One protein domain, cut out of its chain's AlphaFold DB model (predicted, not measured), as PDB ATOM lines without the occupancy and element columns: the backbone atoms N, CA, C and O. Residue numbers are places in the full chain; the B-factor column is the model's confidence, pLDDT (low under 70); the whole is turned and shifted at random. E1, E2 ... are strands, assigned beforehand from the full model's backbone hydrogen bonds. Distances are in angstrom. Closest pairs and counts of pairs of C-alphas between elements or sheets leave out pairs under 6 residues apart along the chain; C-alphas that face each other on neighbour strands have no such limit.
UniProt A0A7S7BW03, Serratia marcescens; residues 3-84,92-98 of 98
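Overview. This is residues 3 to 84 and 92 to 98 of the 98 residues of a protein of Serratia marcescens (UniProt A0A7S7BW03). Two small three-stranded sheets, E4-E1-E6 and E3-E2-E5, lie partly face to face as a small sandwich, with the unnamed residues 3 to 20 running along one side. The printed part has 89 residues, no named helix and six strands, E1 to E6 along the chain; both sheets are antiparallel. The class is all strand, though under half of the residues, 36, are in named strands. It is only just compact, close to loose, with radius of gyration of the C-alphas 14.3 A and spans of 46 by 21 by 20 A.

Along the chain. Find C-alpha 21 at (275.256, 149.406, 98.778); from there E1 runs 26.4 A to residue 30. Beside it look for E4, residues 55 to 58, and E6, residues 92 to 97, ending at (279.582, 149.219, 99.337). The other sheet holds E2, 38 to 43, E3, 48 to 51, and E5, 71 to 76.

Arrangement. Inner strand E1 is antiparallel to E6 at 174 degrees, with N 25 and O 94 2.9 A apart, and to E4, with N 58 and O 24 2.9 A apart. E2 is antiparallel to E5, with N 41 and O 73 2.8 A apart, and forms a hairpin with E3, with N 42 and O 49 2.9 A apart. Residues 3 to 4 pair antiparallel with 73 to 74 of E5. E3 and E4 meet only through their link.

Size, cuts and confidence. Residues 85 to 91 are not printed; C-alphas 84 and 92 are 23.0 A apart across this cut. The link E4 to E5 is long, 12 residues. Residues 79 and 81 have pLDDT under 70.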
ATOM      1  N   ASP A   3     259.596 167.900 104.745       86.81
ATOM      2  CA  ASP A   3     260.857 168.590 104.471       86.81
ATOM      3  C   ASP A   3     261.898 167.598 103.935       86.81
ATOM      4  O   ASP A   3     261.844 166.407 104.248       86.81
ATOM      5  N   GLU A   4     262.827 168.072 103.110       91.19
ATOM      6  CA  GLU A   4     263.846 167.239 102.462       91.19
ATOM      7  C   GLU A   4     265.233 167.866 102.563       91.19
ATOM      8  O   GLU A   4     265.412 169.070 102.383       91.19
ATOM      9  N   SER A   5     266.251 167.032 102.776       92.12
ATOM     10  CA  SER A   5     267.634 167.477 102.662       92.12
ATOM     11  C   SER A   5     268.039 167.709 101.205       92.12
ATOM     12  O   SER A   5     267.484 167.132 100.263       92.12
ATOM     13  N   ALA A   6     269.123 168.466 101.020       91.69
ATOM     14  CA  ALA A   6     269.882 168.409  99.776       91.69
ATOM     15  C   ALA A   6     270.307 166.960  99.461       91.69
ATOM     16  O   ALA A   6     270.444 166.127 100.366       91.69
ATOM     17  N   GLY A   7     270.512 166.675  98.173       93.62
ATOM     18  CA  GLY A   7     271.009 165.382  97.714       93.62
ATOM     19  C   GLY A   7     272.430 165.132  98.210       93.62
ATOM     20  O   GLY A   7     273.320 165.956  98.008       93.62
ATOM     21  N   LEU A   8     272.636 163.993  98.860       93.31
ATOM     22  CA  LEU A   8     273.928 163.522  99.334       93.31
ATOM     23  C   LEU A   8     274.501 162.559  98.301       93.31
ATOM     24  O   LEU A   8     273.872 161.565  97.939       93.31
ATOM     25  N   ARG A   9     275.706 162.866  97.829       92.12
ATOM     26  CA  ARG A   9     276.467 162.045  96.888       92.12
ATOM     27  C   ARG A   9     277.828 161.718  97.494       92.12
ATOM     28  O   ARG A   9     278.307 162.490  98.332       92.12
ATOM     29  N   PRO A  10     278.456 160.601  97.096       89.19
ATOM     30  CA  PRO A  10     279.819 160.325  97.511       89.19
ATOM     31  C   PRO A  10     280.734 161.485  97.072       89.19
ATOM     32  O   PRO A  10     280.611 161.963  95.943       89.19
ATOM     33  N   PRO A  11     281.636 161.965  97.948       87.56
ATOM     34  CA  PRO A  11     282.495 163.110  97.645       87.56
ATOM     35  C   PRO A  11     283.543 162.796  96.569       87.56
ATOM     36  O   PRO A  11     284.039 163.704  95.914       87.56
ATOM     37  N   ASN A  12     283.862 161.513  96.388       88.12
ATOM     38  CA  ASN A  12     284.804 161.016  95.396       88.12
ATOM     39  C   ASN A  12     284.099 160.035  94.457       88.12
ATOM     40  O   ASN A  12     283.133 159.374  94.848       88.12
ATOM     41  N   ALA A  13     284.613 159.908  93.234       85.56
ATOM     42  CA  ALA A  13     284.180 158.854  92.327       85.56
ATOM     43  C   ALA A  13     284.454 157.475  92.946       85.56
ATOM     44  O   ALA A  13     285.492 157.256  93.574       85.56
ATOM     45  N   LEU A  14     283.510 156.552  92.769       87.94
ATOM     46  CA  LEU A  14     283.691 155.177  93.213       87.94
ATOM     47  C   LEU A  14     284.674 154.452  92.280       87.94
ATOM     48  O   LEU A  14     284.619 154.685  91.071       87.94
ATOM     49  N   PRO A  15     285.536 153.562  92.807       86.50
ATOM     50  CA  PRO A  15     286.446 152.768  91.979       86.50
ATOM     51  C   PRO A  15     285.716 151.872  90.971       86.50
ATOM     52  O   PRO A  15     286.209 151.663  89.868       86.50
ATOM     53  N   ASP A  16     284.538 151.370  91.350       89.69
ATOM     54  CA  ASP A  16     283.648 150.595  90.491       89.69
ATOM     55  C   ASP A  16     282.311 151.333  90.324       89.69
ATOM     56  O   ASP A  16     281.630 151.662  91.300       89.69
ATOM     57  N   ALA A  17     281.923 151.580  89.072       85.75
ATOM     58  CA  ALA A  17     280.646 152.196  88.725       85.75
ATOM     59  C   ALA A  17     279.440 151.290  89.036       85.75
ATOM     60  O   ALA A  17     278.322 151.788  89.173       85.75
ATOM     61  N   ASN A  18     279.664 149.980  89.153       92.12
ATOM     62  CA  ASN A  18     278.647 148.984  89.471       92.12
ATOM     63  C   ASN A  18     278.567 148.647  90.961       92.12
ATOM     64  O   ASN A  18     277.719 147.825  91.328       92.12
ATOM     65  N   ALA A  19     279.394 149.288  91.797       94.50
ATOM     66  CA  ALA A  19     279.405 149.080  93.237       94.50
ATOM     67  C   ALA A  19     277.994 149.210  93.825       94.50
ATOM     68  O   ALA A  19     277.222 150.117  93.483       94.50
ATOM     69  N   ARG A  20     277.652 148.296  94.730       96.19
ATOM     70  CA  ARG A  20     276.330 148.197  95.350       96.19
ATOM     71  C   ARG A  20     276.411 148.472  96.834       96.19
ATOM     72  O   ARG A  20     277.332 148.031  97.514       96.19
ATOM     73  N   ILE A  21     275.406 149.174  97.345       96.69
ATOM     74  CA  ILE A  21     275.256 149.406  98.778       96.69
ATOM     75  C   ILE A  21     275.139 148.054  99.488       96.69
ATOM     76  O   ILE A  21     274.333 147.204  99.101       96.69
ATOM     77  N   THR A  22     275.920 147.878 100.550       97.44
ATOM     78  CA  THR A  22     275.830 146.738 101.473       97.44
ATOM     79  C   THR A  22     275.133 147.138 102.765       97.44
ATOM     80  O   THR A  22     274.277 146.416 103.266       97.44
ATOM     81  N   SER A  23     275.458 148.321 103.286       97.06
ATOM     82  CA  SER A  23     274.808 148.908 104.454       97.06
ATOM     83  C   SER A  23     274.928 150.424 104.437       97.06
ATOM     84  O   SER A  23     275.831 150.996 103.823       97.06
ATOM     85  N   VAL A  24     274.009 151.074 105.139       97.19
ATOM     86  CA  VAL A  24     274.036 152.515 105.366       97.19
ATOM     87  C   VAL A  24     273.983 152.790 106.855       97.19
ATOM     88  O   VAL A  24     273.210 152.163 107.579       97.19
ATOM     89  N   SER A  25     274.773 153.756 107.297       97.50
ATOM     90  CA  SER A  25     274.729 154.299 108.651       97.50
ATOM     91  C   SER A  25     274.426 155.781 108.563       97.50
ATOM     92  O   SER A  25     275.027 156.485 107.757       97.50
ATOM     93  N   TRP A  26     273.498 156.274 109.372       97.25
ATOM     94  CA  TRP A  26     273.069 157.667 109.312       97.25
ATOM     95  C   TRP A  26     273.188 158.367 110.652       97.25
ATOM     96  O   TRP A  26     273.173 157.753 111.722       97.25
ATOM     97  N   ARG A  27     273.241 159.694 110.565       95.81
ATOM     98  CA  ARG A  27     273.034 160.600 111.680       95.81
ATOM     99  C   ARG A  27     272.421 161.903 111.180       95.81
ATOM    100  O   ARG A  27     272.983 162.539 110.291       95.81
ATOM    101  N   TYR A  28     271.325 162.332 111.790       93.94
ATOM    102  CA  TYR A  28     270.802 163.686 111.643       93.94
ATOM    103  C   TYR A  28     270.859 164.435 112.973       93.94
ATOM    104  O   TYR A  28     270.866 163.845 114.055       93.94
ATOM    105  N   ARG A  29     270.944 165.762 112.897       92.06
ATOM    106  CA  ARG A  29     270.922 166.657 114.055       92.06
ATOM    107  C   ARG A  29     269.826 167.690 113.874       92.06
ATOM    108  O   ARG A  29     269.751 168.338 112.831       92.06
ATOM    109  N   LEU A  30     269.014 167.852 114.910       90.31
ATOM    110  CA  LEU A  30     267.976 168.871 114.997       90.31
ATOM    111  C   LEU A  30     268.470 170.024 115.877       90.31
ATOM    112  O   LEU A  30     269.259 169.805 116.794       90.31
ATOM    113  N   LEU A  31     268.031 171.250 115.587       86.62
ATOM    114  CA  LEU A  31     268.358 172.422 116.413       86.62
ATOM    115  C   LEU A  31     267.671 172.369 117.787       86.62
ATOM    116  O   LEU A  31     268.184 172.917 118.756       86.62
ATOM    117  N   GLY A  32     266.496 171.747 117.845       85.25
ATOM    118  CA  GLY A  32     265.662 171.644 119.038       85.25
ATOM    119  C   GLY A  32     265.238 170.202 119.319       85.25
ATOM    120  O   GLY A  32     265.750 169.278 118.679       85.25
ATOM    121  N   PRO A  33     264.304 170.000 120.264       84.69
ATOM    122  CA  PRO A  33     263.778 168.674 120.563       84.69
ATOM    123  C   PRO A  33     263.107 168.061 119.331       84.69
ATOM    124  O   PRO A  33     262.530 168.767 118.500       84.69
ATOM    125  N   GLU A  34     263.178 166.735 119.227       85.69
ATOM    126  CA  GLU A  34     262.486 165.999 118.176       85.69
ATOM    127  C   GLU A  34     260.963 166.149 118.349       85.69
ATOM    128  O   GLU A  34     260.444 165.850 119.429       85.69
ATOM    129  N   PRO A  35     260.230 166.634 117.329       85.44
ATOM    130  CA  PRO A  35     258.781 166.746 117.407       85.44
ATOM    131  C   PRO A  35     258.125 165.375 117.583       85.44
ATOM    132  O   PRO A  35     258.519 164.399 116.943       85.44
ATOM    133  N   VAL A  36     257.066 165.314 118.392       84.19
ATOM    134  CA  VAL A  36     256.263 164.093 118.531       84.19
ATOM    135  C   VAL A  36     255.697 163.698 117.166       84.19
ATOM    136  O   VAL A  36     255.128 164.525 116.453       84.19
ATOM    137  N   GLY A  37     255.861 162.427 116.803       86.44
ATOM    138  CA  GLY A  37     255.404 161.909 115.515       86.44
ATOM    139  C   GLY A  37     256.293 162.295 114.330       86.44
ATOM    140  O   GLY A  37     255.846 162.148 113.190       86.44
ATOM    141  N   LEU A  38     257.526 162.773 114.565       89.69
ATOM    142  CA  LEU A  38     258.523 162.874 113.503       89.69
ATOM    143  C   LEU A  38     258.809 161.484 112.932       89.69
ATOM    144  O   LEU A  38     259.166 160.550 113.643       89.69
ATOM    145  N   GLN A  39     258.681 161.376 111.619       92.56
ATOM    146  CA  GLN A  39     259.124 160.236 110.839       92.56
ATOM    147  C   GLN A  39     260.235 160.712 109.917       92.56
ATOM    148  O   GLN A  39     260.069 161.681 109.175       92.56
ATOM    149  N   ALA A  40     261.369 160.025 109.964       94.81
ATOM    150  CA  ALA A  40     262.482 160.270 109.066       94.81
ATOM    151  C   ALA A  40     262.669 159.060 108.150       94.81
ATOM    152  O   ALA A  40     262.500 157.912 108.561       94.81
ATOM    153  N   GLN A  41     263.015 159.321 106.899       97.12
ATOM    154  CA  GLN A  41     263.311 158.307 105.898       97.12
ATOM    155  C   GLN A  41     264.611 158.659 105.186       97.12
ATOM    156  O   GLN A  41     264.940 159.833 105.019       97.12
ATOM    157  N   LEU A  42     265.339 157.636 104.753       97.44
ATOM    158  CA  LEU A  42     266.467 157.779 103.842       97.44
ATOM    159  C   LEU A  42     266.079 157.174 102.498       97.44
ATOM    160  O   LEU A  42     265.743 155.992 102.427       97.44
ATOM    161  N   CYS A  43     266.122 157.991 101.453       97.06
ATOM    162  CA  CYS A  43     265.639 157.643 100.126       97.06
ATOM    163  C   CYS A  43     266.754 157.702  99.084       97.06
ATOM    164  O   CYS A  43     267.491 158.686  99.022       97.06
ATOM    165  N   THR A  44     266.829 156.678  98.239       95.75
ATOM    166  CA  THR A  44     267.351 156.776  96.872       95.75
ATOM    167  C   THR A  44     266.212 157.186  95.932       95.75
ATOM    168  O   THR A  44     265.067 157.361  96.352       95.75
ATOM    169  N   VAL A  45     266.502 157.300  94.634       92.31
ATOM    170  CA  VAL A  45     265.472 157.509  93.601       92.31
ATOM    171  C   VAL A  45     264.474 156.342  93.534       92.31
ATOM    172  O   VAL A  45     263.313 156.557  93.202       92.31
ATOM    173  N   ASN A  46     264.901 155.119  93.871       93.69
ATOM    174  CA  ASN A  46     264.082 153.912  93.705       93.69
ATOM    175  C   ASN A  46     263.491 153.382  95.014       93.69
ATOM    176  O   ASN A  46     262.503 152.648  94.986       93.69
ATOM    177  N   ARG A  47     264.112 153.682  96.162       95.31
ATOM    178  CA  ARG A  47     263.762 153.052  97.439       95.31
ATOM    179  C   ARG A  47     263.941 154.002  98.612       95.31
ATOM    180  O   ARG A  47     264.957 154.675  98.722       95.31
ATOM    181  N   CYS A  48     262.998 153.960  99.546       96.56
ATOM    182  CA  CYS A  48     263.105 154.623 100.840       96.56
ATOM    183  C   CYS A  48     263.107 153.600 101.973       96.56
ATOM    184  O   CYS A  48     262.363 152.619 101.929       96.56
ATOM    185  N   ILE A  49     263.901 153.861 103.009       97.25
ATOM    186  CA  ILE A  49     263.869 153.113 104.267       97.25
ATOM    187  C   ILE A  49     263.464 154.039 105.419       97.25
ATOM    188  O   ILE A  49     263.920 155.184 105.460       97.25
ATOM    189  N   PRO A  50     262.621 153.581 106.359       96.50
ATOM    190  CA  PRO A  50     262.347 154.332 107.575       96.50
ATOM    191  C   PRO A  50     263.584 154.359 108.475       96.50
ATOM    192  O   PRO A  50     264.294 153.360 108.613       96.50
ATOM    193  N   LEU A  51     263.830 155.503 109.106       94.94
ATOM    194  CA  LEU A  51     264.881 155.681 110.098       94.94
ATOM    195  C   LEU A  51     264.261 155.563 111.491       94.94
ATOM    196  O   LEU A  51     263.355 156.315 111.835       94.94
ATOM    197  N   GLY A  52     264.768 154.638 112.306       86.44
ATOM    198  CA  GLY A  52     264.293 154.420 113.681       86.44
ATOM    199  C   GLY A  52     264.713 155.496 114.692       86.44
ATOM    200  O   GLY A  52     264.567 155.278 115.890       86.44
ATOM    201  N   GLY A  53     265.280 156.616 114.235       88.56
ATOM    202  CA  GLY A  53     265.709 157.734 115.074       88.56
ATOM    203  C   GLY A  53     266.874 158.531 114.484       88.56
ATOM    204  O   GLY A  53     267.328 158.279 113.360       88.56
ATOM    205  N   GLY A  54     267.389 159.462 115.298       91.19
ATOM    206  CA  GLY A  54     268.472 160.410 114.986       91.19
ATOM    207  C   GLY A  54     269.755 159.807 114.436       91.19
ATOM    208  O   GLY A  54     270.494 160.473 113.714       91.19
ATOM    209  N   SER A  55     270.033 158.548 114.747       95.25
ATOM    210  CA  SER A  55     271.169 157.806 114.217       95.25
ATOM    211  C   SER A  55     270.869 156.321 114.203       95.25
ATOM    212  O   SER A  55     270.101 155.837 115.031       95.25
ATOM    213  N   GLY A  56     271.520 155.590 113.312       96.69
ATOM    214  CA  GLY A  56     271.368 154.147 113.228       96.69
ATOM    215  C   GLY A  56     272.099 153.576 112.029       96.69
ATOM    216  O   GLY A  56     272.867 154.269 111.361       96.69
ATOM    217  N   SER A  57     271.850 152.298 111.769       96.94
ATOM    218  CA  SER A  57     272.316 151.617 110.568       96.94
ATOM    219  C   SER A  57     271.249 150.664 110.042       96.94
ATOM    220  O   SER A  57     270.332 150.278 110.769       96.94
ATOM    221  N   SER A  58     271.321 150.341 108.754       97.31
ATOM    222  CA  SER A  58     270.379 149.444 108.095       97.31
ATOM    223  C   SER A  58     270.989 148.834 106.838       97.31
ATOM    224  O   SER A  58     271.854 149.424 106.190       97.31
ATOM    225  N   ILE A  59     270.476 147.664 106.469       97.12
ATOM    226  CA  ILE A  59     270.727 147.000 105.184       97.12
ATOM    227  C   ILE A  59     269.558 147.183 104.203       97.12
ATOM    228  O   ILE A  59     269.556 146.608 103.126       97.12
ATOM    229  N   GLY A  60     268.537 147.983 104.536       96.12
ATOM    230  CA  GLY A  60     267.326 148.093 103.707       96.12
ATOM    231  C   GLY A  60     267.551 148.697 102.309       96.12
ATOM    232  O   GLY A  60     266.751 148.471 101.399       96.12
ATOM    233  N   LEU A  61     268.659 149.421 102.111       97.00
ATOM    234  CA  LEU A  61     269.102 149.921 100.801       97.00
ATOM    235  C   LEU A  61     270.087 148.975 100.093       97.00
ATOM    236  O   LEU A  61     270.668 149.351  99.078       97.00
ATOM    237  N   GLN A  62     270.287 147.754 100.596       97.06
ATOM    238  CA  GLN A  62     271.176 146.782  99.967       97.06
ATOM    239  C   GLN A  62     270.777 146.530  98.503       97.06
ATOM    240  O   GLN A  62     269.593 146.363  98.181       97.06
ATOM    241  N   GLY A  63     271.785 146.506  97.627       95.31
ATOM    242  CA  GLY A  63     271.632 146.296  96.183       95.31
ATOM    243  C   GLY A  63     271.352 147.567  95.370       95.31
ATOM    244  O   GLY A  63     271.469 147.542  94.141       95.31
ATOM    245  N   GLU A  64     271.041 148.692  96.019       96.00
ATOM    246  CA  GLU A  64     270.988 149.986  95.334       96.00
ATOM    247  C   GLU A  64     272.394 150.393  94.840       96.00
ATOM    248  O   GLU A  64     273.400 149.960  95.416       96.00
ATOM    249  N   PRO A  65     272.501 151.205  93.774       95.12
ATOM    250  CA  PRO A  65     273.789 151.723  93.315       95.12
ATOM    251  C   PRO A  65     274.483 152.536  94.415       95.12
ATOM    252  O   PRO A  65     273.877 153.425  95.011       95.12
ATOM    253  N   ALA A  66     275.765 152.280  94.674       94.44
ATOM    254  CA  ALA A  66     276.520 153.003  95.701       94.44
ATOM    255  C   ALA A  66     276.785 154.475  95.332       94.44
ATOM    256  O   ALA A  66     277.052 155.301  96.202       94.44
ATOM    257  N   ASN A  67     276.684 154.817  94.044       92.88
ATOM    258  CA  ASN A  67     276.741 156.187  93.534       92.88
ATOM    259  C   ASN A  67     275.366 156.882  93.505       92.88
ATOM    260  O   ASN A  67     275.266 158.004  92.998       92.88
ATOM    261  N   ALA A  68     274.311 156.227  94.002       93.00
ATOM    262  CA  ALA A  68     272.985 156.816  94.060       93.00
ATOM    263  C   ALA A  68     272.989 158.069  94.941       93.00
ATOM    264  O   ALA A  68     273.652 158.141  95.975       93.00
ATOM    265  N   GLU A  69     272.207 159.063  94.528       94.75
ATOM    266  CA  GLU A  69     271.939 160.215  95.375       94.75
ATOM    267  C   GLU A  69     270.989 159.811  96.506       94.75
ATOM    268  O   GLU A  69     269.936 159.219  96.261       94.75
ATOM    269  N   LEU A  70     271.371 160.147  97.735       96.62
ATOM    270  CA  LEU A  70     270.612 159.867  98.947       96.62
ATOM    271  C   LEU A  70     269.991 161.150  99.493       96.62
ATOM    272  O   LEU A  70     270.634 162.196  99.528       96.62
ATOM    273  N   ARG A  71     268.749 161.078  99.964       96.69
ATOM    274  CA  ARG A  71     268.044 162.211 100.577       96.69
ATOM    275  C   ARG A  71     267.418 161.796 101.892       96.69
ATOM    276  O   ARG A  71     266.789 160.743 101.976       96.69
ATOM    277  N   PHE A  72     267.581 162.638 102.906       96.81
ATOM    278  CA  PHE A  72     266.795 162.533 104.124       96.81
ATOM    279  C   PHE A  72     265.459 163.218 103.894       96.81
ATOM    280  O   PHE A  72     265.415 164.359 103.435       96.81
ATOM    281  N   VAL A  73     264.384 162.521 104.227       95.19
ATOM    282  CA  VAL A  73     263.027 163.037 104.117       95.19
ATOM    283  C   VAL A  73     262.379 162.991 105.486       95.19
ATOM    284  O   VAL A  73     262.360 161.948 106.138       95.19
ATOM    285  N   TYR A  74     261.848 164.127 105.916       92.88
ATOM    286  CA  TYR A  74     261.232 164.309 107.218       92.88
ATOM    287  C   TYR A  74     259.751 164.597 107.057       92.88
ATOM    288  O   TYR A  74     259.345 165.445 106.260       92.88
ATOM    289  N   TYR A  75     258.942 163.922 107.859       90.44
ATOM    290  CA  TYR A  75     257.503 164.098 107.888       90.44
ATOM    291  C   TYR A  75     257.043 164.224 109.328       90.44
ATOM    292  O   TYR A  75     257.425 163.432 110.180       90.44
ATOM    293  N   VAL A  76     256.176 165.195 109.592       87.50
ATOM    294  CA  VAL A  76     255.454 165.274 110.865       87.50
ATOM    295  C   VAL A  76     253.970 165.374 110.558       87.50
ATOM    296  O   VAL A  76     253.538 166.248 109.790       87.50
ATOM    297  N   GLN A  77     253.192 164.461 111.136       79.06
ATOM    298  CA  GLN A  77     251.737 164.507 111.086       79.06
ATOM    299  C   GLN A  77     251.231 165.429 112.200       79.06
ATOM    300  O   GLN A  77     251.035 165.000 113.330       79.06
ATOM    301  N   SER A  78     251.040 166.712 111.888       71.06
ATOM    302  CA  SER A  78     250.396 167.678 112.786       71.06
ATOM    303  C   SER A  78     249.121 168.235 112.155       71.06
ATOM    304  O   SER A  78     249.106 168.618 110.983       71.06
ATOM    305  N   GLN A  79     248.048 168.311 112.943       66.12
ATOM    306  CA  GLN A  79     246.854 169.092 112.611       66.12
ATOM    307  C   GLN A  79     247.121 170.563 112.972       66.12
ATOM    308  O   GLN A  79     246.689 171.049 114.010       66.12
ATOM    309  N   GLY A  80     247.934 171.251 112.164       72.06
ATOM    310  CA  GLY A  80     248.345 172.642 112.401       72.06
ATOM    311  C   GLY A  80     249.842 172.877 112.191       72.06
ATOM    312  O   GLY A  80     250.571 171.971 111.782       72.06
ATOM    313  N   GLY A  81     250.303 174.104 112.448       68.75
ATOM    314  CA  GLY A  81     251.722 174.460 112.353       68.75
ATOM    315  C   GLY A  81     252.575 173.751 113.409       68.75
ATOM    316  O   GLY A  81     252.116 173.506 114.522       68.75
ATOM    317  N   LEU A  82     253.827 173.432 113.071       71.56
ATOM    318  CA  LEU A  82     254.795 172.940 114.051       71.56
ATOM    319  C   LEU A  82     255.295 174.101 114.919       71.56
ATOM    320  O   LEU A  82     255.875 175.051 114.391       71.56
ATOM    321  N   ASN A  83     255.114 174.009 116.237       70.44
ATOM    322  CA  ASN A  83     255.685 174.952 117.194       70.44
ATOM    323  C   ASN A  83     256.400 174.189 118.329       70.44
ATOM    324  O   ASN A  83     255.716 173.543 119.123       70.44
ATOM    325  N   PRO A  84     257.743 174.237 118.429       74.12
ATOM    326  CA  PRO A  84     258.672 174.940 117.540       74.12
ATOM    327  C   PRO A  84     258.760 174.298 116.138       74.12
ATOM    328  O   PRO A  84     258.441 173.118 115.978       74.12
ATOM    329  N   GLN A  92     274.081 163.364 107.817       94.88
ATOM    330  CA  GLN A  92     275.243 162.577 107.454       94.88
ATOM    331  C   GLN A  92     274.814 161.145 107.186       94.88
ATOM    332  O   GLN A  92     274.050 160.554 107.951       94.88
ATOM    333  N   VAL A  93     275.354 160.583 106.112       96.19
ATOM    334  CA  VAL A  93     275.233 159.170 105.786       96.19
ATOM    335  C   VAL A  93     276.611 158.621 105.446       96.19
ATOM    336  O   VAL A  93     277.413 159.286 104.792       96.19
ATOM    337  N   ILE A  94     276.885 157.419 105.927       96.12
ATOM    338  CA  ILE A  94     278.032 156.600 105.564       96.12
ATOM    339  C   ILE A  94     277.470 155.413 104.797       96.12
ATOM    340  O   ILE A  94     276.569 154.728 105.283       96.12
ATOM    341  N   VAL A  95     277.989 155.196 103.597       96.12
ATOM    342  CA  VAL A  95     277.568 154.114 102.711       96.12
ATOM    343  C   VAL A  95     278.715 153.125 102.619       96.12
ATOM    344  O   VAL A  95     279.785 153.467 102.123       96.12
ATOM    345  N   ASN A  96     278.485 151.907 103.092       96.12
ATOM    346  CA  ASN A  96     279.369 150.788 102.807       96.12
ATOM    347  C   ASN A  96     278.903 150.144 101.503       96.12
ATOM    348  O   ASN A  96     277.698 149.989 101.272       96.12
ATOM    349  N   TYR A  97     279.853 149.773 100.656       95.31
ATOM    350  CA  TYR A  97     279.582 149.219  99.337       95.31
ATOM    351  C   TYR A  97     280.598 148.141  98.968       95.31
ATOM    352  O   TYR A  97     281.658 148.049  99.589       95.31
ATOM    353  N   GLN A  98     280.246 147.337  97.968       93.81
ATOM    354  CA  GLN A  98     281.104 146.325  97.358       93.81
ATOM    355  C   GLN A  98     280.893 146.271  95.850       93.81
ATOM    356  O   GLN A  98     279.776 146.640  95.410       93.81
TER     357      GLN A  98